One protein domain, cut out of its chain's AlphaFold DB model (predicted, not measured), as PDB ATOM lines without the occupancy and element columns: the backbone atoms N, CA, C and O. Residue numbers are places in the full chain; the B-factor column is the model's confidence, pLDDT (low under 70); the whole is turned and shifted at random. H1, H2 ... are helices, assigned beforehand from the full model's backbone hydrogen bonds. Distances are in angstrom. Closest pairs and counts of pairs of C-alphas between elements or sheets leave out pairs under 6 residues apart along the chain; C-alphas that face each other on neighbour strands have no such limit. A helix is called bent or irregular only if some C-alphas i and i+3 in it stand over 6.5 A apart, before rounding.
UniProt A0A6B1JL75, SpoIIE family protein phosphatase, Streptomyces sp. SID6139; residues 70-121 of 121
ATOM      1  N   SER A  70     -87.125 -25.841   3.549       88.75
ATOM      2  CA  SER A  70     -86.307 -25.007   4.440       88.75
ATOM      3  C   SER A  70     -86.899 -23.625   4.740       88.75
ATOM      4  O   SER A  70     -86.477 -22.995   5.705       88.75
ATOM      5  N   GLN A  71     -87.847 -23.150   3.931       89.25
ATOM      6  CA  GLN A  71     -88.567 -21.878   4.079       89.25
ATOM      7  C   GLN A  71     -90.011 -22.084   4.555       89.25
ATOM      8  O   GLN A  71     -90.852 -21.197   4.424       89.25
ATOM      9  N   VAL A  72     -90.314 -23.271   5.082       92.56
ATOM     10  CA  VAL A  72     -91.618 -23.608   5.646       92.56
ATOM     11  C   VAL A  72     -91.389 -24.266   6.998       92.56
ATOM     12  O   VAL A  72     -90.558 -25.158   7.133       92.56
ATOM     13  N   VAL A  73     -92.138 -23.837   8.006       93.81
ATOM     14  CA  VAL A  73     -92.199 -24.516   9.301       93.81
ATOM     15  C   VAL A  73     -93.659 -24.695   9.685       93.81
ATOM     16  O   VAL A  73     -94.511 -23.872   9.348       93.81
ATOM     17  N   THR A  74     -93.956 -25.793  10.365       93.12
ATOM     18  CA  THR A  74     -95.292 -26.093  10.877       93.12
ATOM     19  C   THR A  74     -95.166 -26.405  12.356       93.12
ATOM     20  O   THR A  74     -94.284 -27.163  12.756       93.12
ATOM     21  N   TRP A  75     -96.037 -25.798  13.158       91.38
ATOM     22  CA  TRP A  75     -96.106 -26.027  14.592       91.38
ATOM     23  C   TRP A  75     -97.496 -26.516  14.961       91.38
ATOM     24  O   TRP A  75     -98.491 -25.885  14.607       91.38
ATOM     25  N   ASP A  76     -97.543 -27.608  15.714       90.38
ATOM     26  CA  ASP A  76     -98.759 -28.067  16.367       90.38
ATOM     27  C   ASP A  76     -98.897 -27.336  17.702       90.38
ATOM     28  O   ASP A  76     -98.081 -27.507  18.612       90.38
ATOM     29  N   ILE A  77     -99.913 -26.482  17.805       87.44
ATOM     30  CA  ILE A  77    -100.110 -25.594  18.952       87.44
ATOM     31  C   ILE A  77    -101.365 -26.050  19.706       87.44
ATOM     32  O   ILE A  77    -102.460 -26.001  19.144       87.44
ATOM     33  N   PRO A  78    -101.242 -26.487  20.973       88.69
ATOM     34  CA  PRO A  78    -102.395 -26.727  21.834       88.69
ATOM     35  C   PRO A  78    -103.271 -25.477  21.971       88.69
ATOM     36  O   PRO A  78    -102.758 -24.358  21.992       88.69
ATOM     37  N   ALA A  79    -104.582 -25.662  22.142       87.12
ATOM     38  CA  ALA A  79    -105.530 -24.571  22.373       87.12
ATOM     39  C   ALA A  79    -105.403 -23.978  23.798       87.12
ATOM     40  O   ALA A  79    -106.325 -24.055  24.607       87.12
ATOM     41  N   ASP A  80    -104.233 -23.427  24.124       89.25
ATOM     42  CA  ASP A  80    -103.889 -22.851  25.424       89.25
ATOM     43  C   ASP A  80    -103.489 -21.370  25.262       89.25
ATOM     44  O   ASP A  80    -102.450 -21.077  24.658       89.25
ATOM     45  N   PRO A  81    -104.263 -20.416  25.822       86.38
ATOM     46  CA  PRO A  81    -103.945 -18.987  25.774       86.38
ATOM     47  C   PRO A  81    -102.544 -18.630  26.288       86.38
ATOM     48  O   PRO A  81    -101.970 -17.631  25.851       86.38
ATOM     49  N   ALA A  82    -101.963 -19.431  27.190       89.44
ATOM     50  CA  ALA A  82    -100.610 -19.205  27.696       89.44
ATOM     51  C   ALA A  82     -99.531 -19.358  26.607       89.44
ATOM     52  O   ALA A  82     -98.430 -18.820  26.755       89.44
ATOM     53  N   LEU A  83     -99.841 -20.038  25.497       89.56
ATOM     54  CA  LEU A  83     -98.915 -20.266  24.387       89.56
ATOM     55  C   LEU A  83     -98.866 -19.121  23.369       89.56
ATOM     56  O   LEU A  83     -97.939 -19.086  22.564       89.56
ATOM     57  N   VAL A  84     -99.762 -18.131  23.435       87.56
ATOM     58  CA  VAL A  84     -99.780 -17.005  22.478       87.56
ATOM     59  C   VAL A  84     -98.438 -16.259  22.447       87.56
ATOM     60  O   VAL A  84     -97.875 -16.028  21.378       87.56
ATOM     61  N   ALA A  85     -97.889 -15.897  23.612       89.94
ATOM     62  CA  ALA A  85     -96.614 -15.178  23.683       89.94
ATOM     63  C   ALA A  85     -95.395 -16.042  23.280       89.94
ATOM     64  O   ALA A  85     -94.575 -15.552  22.499       89.94
ATOM     65  N   PRO A  86     -95.264 -17.307  23.735       91.75
ATOM     66  CA  PRO A  86     -94.239 -18.226  23.239       91.75
ATOM     67  C   PRO A  86     -94.249 -18.418  21.717       91.75
ATOM     68  O   PRO A  86     -93.195 -18.322  21.094       91.75
ATOM     69  N   ILE A  87     -95.421 -18.625  21.110       91.69
ATOM     70  CA  ILE A  87     -95.545 -18.837  19.659       91.69
ATOM     71  C   ILE A  87     -95.135 -17.595  18.879       91.69
ATOM     72  O   ILE A  87     -94.414 -17.683  17.888       91.69
ATOM     73  N   ARG A  88     -95.530 -16.419  19.362       90.81
ATOM     74  CA  ARG A  88     -95.122 -15.150  18.769       90.81
ATOM     75  C   ARG A  88     -93.603 -14.988  18.749       90.81
ATOM     76  O   ARG A  88     -93.036 -14.641  17.717       90.81
ATOM     77  N   LYS A  89     -92.941 -15.315  19.864       92.44
ATOM     78  CA  LYS A  89     -91.477 -15.319  19.948       92.44
ATOM     79  C   LYS A  89     -90.862 -16.311  18.959       92.44
ATOM     80  O   LYS A  89     -89.924 -15.960  18.254       92.44
ATOM     81  N   GLN A  90     -91.422 -17.516  18.874       94.81
ATOM     82  CA  GLN A  90     -90.942 -18.568  17.979       94.81
ATOM     83  C   GLN A  90     -91.063 -18.182  16.495       94.81
ATOM     84  O   GLN A  90     -90.177 -18.495  15.705       94.81
ATOM     85  N   VAL A  91     -92.115 -17.450  16.117       94.19
ATOM     86  CA  VAL A  91     -92.277 -16.896  14.764       94.19
ATOM     87  C   VAL A  91     -91.197 -15.873  14.441       94.19
ATOM     88  O   VAL A  91     -90.605 -15.947  13.368       94.19
ATOM     89  N   VAL A  92     -90.915 -14.944  15.358       94.62
ATOM     90  CA  VAL A  92     -89.862 -13.937  15.160       94.62
ATOM     91  C   VAL A  92     -88.495 -14.607  15.019       94.62
ATOM     92  O   VAL A  92     -87.772 -14.324  14.067       94.62
ATOM     93  N   GLU A  93     -88.178 -15.565  15.893       95.31
ATOM     94  CA  GLU A  93     -86.937 -16.345  15.810       95.31
ATOM     95  C   GLU A  93     -86.824 -17.103  14.476       95.31
ATOM     96  O   GLU A  93     -85.752 -17.154  13.874       95.31
ATOM     97  N   GLN A  94     -87.928 -17.660  13.973       96.44
ATOM     98  CA  GLN A  94     -87.927 -18.346  12.683       96.44
ATOM     99  C   GLN A  94     -87.732 -17.385  11.502       96.44
ATOM    100  O   GLN A  94     -87.032 -17.726  10.546       96.44
ATOM    101  N   LEU A  95     -88.330 -16.192  11.551       95.38
ATOM    102  CA  LEU A  95     -88.120 -15.165  10.530       95.38
ATOM    103  C   LEU A  95     -86.660 -14.719  10.495       95.38
ATOM    104  O   LEU A  95     -86.115 -14.559   9.406       95.38
ATOM    105  N   ASP A  96     -86.005 -14.614  11.649       95.06
ATOM    106  CA  ASP A  96     -84.572 -14.326  11.723       95.06
ATOM    107  C   ASP A  96     -83.733 -15.443  11.082       95.06
ATOM    108  O   ASP A  96     -82.818 -15.160  10.309       95.06
ATOM    109  N   VAL A  97     -84.084 -16.717  11.308       95.38
ATOM    110  CA  VAL A  97     -83.437 -17.867  10.639       95.38
ATOM    111  C   VAL A  97     -83.592 -17.802   9.114       95.38
ATOM    112  O   VAL A  97     -82.681 -18.191   8.383       95.38
ATOM    113  N   TRP A  98     -84.721 -17.292   8.620       95.44
ATOM    114  CA  TRP A  98     -84.957 -17.089   7.188       95.44
ATOM    115  C   TRP A  98     -84.389 -15.774   6.638       95.44
ATOM    116  O   TRP A  98     -84.466 -15.551   5.430       95.44
ATOM    117  N   GLY A  99     -83.801 -14.919   7.482       95.25
ATOM    118  CA  GLY A  99     -83.295 -13.603   7.087       95.25
ATOM    119  C   GLY A  99     -84.398 -12.593   6.748       95.25
ATOM    120  O   GLY A  99     -84.175 -11.683   5.954       95.25
ATOM    121  N   LEU A 100     -85.593 -12.761   7.319       94.88
ATOM    122  CA  LEU A 100     -86.798 -11.961   7.069       94.88
ATOM    123  C   LEU A 100     -87.156 -11.044   8.249       94.88
ATOM    124  O   LEU A 100     -88.329 -10.734   8.461       94.88
ATOM    125  N   SER A 101     -86.162 -10.581   9.007       93.25
ATOM    126  CA  SER A 101     -86.361  -9.776  10.221       93.25
ATOM    127  C   SER A 101     -87.164  -8.484   9.993       93.25
ATOM    128  O   SER A 101     -87.850  -8.011  10.897       93.25
ATOM    129  N   GLU A 102     -87.138  -7.915   8.782       93.62
ATOM    130  CA  GLU A 102     -87.946  -6.736   8.427       93.62
ATOM    131  C   GLU A 102     -89.459  -7.018   8.446       93.62
ATOM    132  O   GLU A 102     -90.260  -6.118   8.694       93.62
ATOM    133  N   ALA A 103     -89.865  -8.273   8.229       93.06
ATOM    134  CA  ALA A 103     -91.263  -8.692   8.269       93.06
ATOM    135  C   ALA A 103     -91.755  -9.022   9.690       93.06
ATOM    136  O   ALA A 103     -92.961  -9.210   9.882       93.06
ATOM    137  N   SER A 104     -90.857  -9.079  10.684       91.88
ATOM    138  CA  SER A 104     -91.149  -9.593  12.027       91.88
ATOM    139  C   SER A 104     -92.294  -8.866  12.720       91.88
ATOM    140  O   SER A 104     -93.179  -9.528  13.247       91.88
ATOM    141  N   PHE A 105     -92.354  -7.533  12.656       89.12
ATOM    142  CA  PHE A 105     -93.429  -6.767  13.301       89.12
ATOM    143  C   PHE A 105     -94.819  -7.096  12.726       89.12
ATOM    144  O   PHE A 105     -95.777  -7.329  13.463       89.12
ATOM    145  N   THR A 106     -94.934  -7.145  11.397       93.31
ATOM    146  CA  THR A 106     -96.203  -7.449  10.723       93.31
ATOM    147  C   THR A 106     -96.623  -8.893  10.975       93.31
ATOM    148  O   THR A 106     -97.782  -9.155  11.293       93.31
ATOM    149  N   ALA A 107     -95.684  -9.835  10.861       91.56
ATOM    150  CA  ALA A 107     -95.949 -11.246  11.113       91.56
ATOM    151  C   ALA A 107     -96.341 -11.499  12.575       91.56
ATOM    152  O   ALA A 107     -97.266 -12.263  12.838       91.56
ATOM    153  N   GLU A 108     -95.695 -10.811  13.517       90.75
ATOM    154  CA  GLU A 108     -96.007 -10.849  14.943       90.75
ATOM    155  C   GLU A 108     -97.469 -10.457  15.220       90.75
ATOM    156  O   GLU A 108     -98.176 -11.157  15.957       90.75
ATOM    157  N   LEU A 109     -97.946  -9.375  14.597       91.00
ATOM    158  CA  LEU A 109     -99.333  -8.928  14.724       91.00
ATOM    159  C   LEU A 109    -100.312  -9.955  14.138       91.00
ATOM    160  O   LEU A 109    -101.264 -10.354  14.806       91.00
ATOM    161  N   VAL A 110    -100.056 -10.417  12.911       90.75
ATOM    162  CA  VAL A 110    -100.920 -11.389  12.220       90.75
ATOM    163  C   VAL A 110    -101.022 -12.693  13.010       90.75
ATOM    164  O   VAL A 110    -102.122 -13.204  13.217       90.75
ATOM    165  N   VAL A 111     -99.899 -13.219  13.501       89.94
ATOM    166  CA  VAL A 111     -99.877 -14.456  14.292       89.94
ATOM    167  C   VAL A 111    -100.599 -14.282  15.621       89.94
ATOM    168  O   VAL A 111    -101.316 -15.190  16.033       89.94
ATOM    169  N   SER A 112    -100.463 -13.127  16.274       86.94
ATOM    170  CA  SER A 112    -101.168 -12.862  17.534       86.94
ATOM    171  C   SER A 112    -102.681 -12.973  17.362       86.94
ATOM    172  O   SER A 112    -103.337 -13.635  18.166       86.94
ATOM    173  N   GLU A 113    -103.226 -12.402  16.287       90.62
ATOM    174  CA  GLU A 113    -104.655 -12.494  15.978       90.62
ATOM    175  C   GLU A 113    -105.067 -13.911  15.567       90.62
ATOM    176  O   GLU A 113    -106.073 -14.427  16.053       90.62
ATOM    177  N   LEU A 114    -104.287 -14.578  14.709       88.19
ATOM    178  CA  LEU A 114    -104.598 -15.935  14.248       88.19
ATOM    179  C   LEU A 114    -104.620 -16.943  15.400       88.19
ATOM    180  O   LEU A 114    -105.585 -17.693  15.534       88.19
ATOM    181  N   VAL A 115    -103.588 -16.942  16.245       85.44
ATOM    182  CA  VAL A 115    -103.474 -17.871  17.378       85.44
ATOM    183  C   VAL A 115    -104.553 -17.574  18.415       85.44
ATOM    184  O   VAL A 115    -105.212 -18.493  18.894       85.44
ATOM    185  N   THR A 116    -104.800 -16.297  18.724       85.31
ATOM    186  CA  THR A 116    -105.859 -15.921  19.673       85.31
ATOM    187  C   THR A 116    -107.239 -16.340  19.168       85.31
ATOM    188  O   THR A 116    -108.032 -16.878  19.940       85.31
ATOM    189  N   ASN A 117    -107.530 -16.148  17.877       88.75
ATOM    190  CA  ASN A 117    -108.796 -16.576  17.284       88.75
ATOM    191  C   ASN A 117    -108.940 -18.103  17.277       88.75
ATOM    192  O   ASN A 117    -110.002 -18.588  17.649       88.75
ATOM    193  N   ALA A 118    -107.888 -18.846  16.928       86.00
ATOM    194  CA  ALA A 118    -107.908 -20.311  16.884       86.00
ATOM    195  C   ALA A 118    -108.026 -20.976  18.268       86.00
ATOM    196  O   ALA A 118    -108.543 -22.080  18.381       86.00
ATOM    197  N   ILE A 119    -107.537 -20.331  19.330       84.50
ATOM    198  CA  ILE A 119    -107.720 -20.822  20.707       84.50
ATOM    199  C   ILE A 119    -109.144 -20.533  21.203       84.50
ATOM    200  O   ILE A 119    -109.682 -21.265  22.033       84.50
ATOM    201  N   ARG A 120    -109.742 -19.428  20.743       78.44
ATOM    202  CA  ARG A 120    -111.033 -18.937  21.236       78.44
ATOM    203  C   ARG A 120    -112.244 -19.564  20.537       78.44
ATOM    204  O   ARG A 120    -113.290 -19.656  21.183       78.44
ATOM    205  N   TYR A 121    -112.127 -19.921  19.259       69.38
ATOM    206  CA  TYR A 121    -113.211 -20.420  18.400       69.38
ATOM    207  C   TYR A 121    -112.868 -21.782  17.807       69.38
ATOM    208  O   TYR A 121    -113.797 -22.617  17.738       69.38
TER     209      TYR A 121
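AT A GLANCE: This is residues 70 to 121 of the 121 residues of the protein "SpoIIE family protein phosphatase" of Streptomyces sp. SID6139 (UniProt A0A6B1JL75). Two helices side by side make a helical hairpin, the longer H2 folding back along H1, while residues 70 to 80, with no named element, run lengthwise beside it. The printed part has 52 residues with two named helices, H1 then H2, and no named strand: all helix. It is compact, with a radius of gyration of the C-alphas of 11.0 A, yet elongated, spanning 32 by 20 by 15 A.

HOW THE PARTS SIT: Start with H2, residues 101 to 120, which has a kink of 37 degrees near residue 108. It touches H1, residues 81 to 97; look at Val 92 and Ser 104, whose C-alphas are the closest, 5.5 A apart. The two run opposite ways at a shallow tilt of 26 degrees. O i to N i+4 pairs are within hydrogen-bond range in 11 of 13 cases in H1 and 14 of 16 in H2.

IN THESE COORDINATES: Find C-alpha 101 at (-86.361, -9.776, 10.221); from there H2 runs 28.5 A to C-alpha 120 at (-111.033, -18.937, 21.236). H1 begins at C-alpha 81, (-103.945, -18.987, 25.774), and runs 25.5 A. H2 is irregular, with C-alphas 102 and 105 7.3 A apart; H1 only just, with 82 and 85 6.9 A apart.

THE WHOLE: The C-alphas farthest apart, of Gly 99 and Tyr 121, are 32.7 A apart. The printed part has no cut, and the link from H1 to H2 is tight. Look at Tyr 121, the chain's last residue, for the one pLDDT under 70.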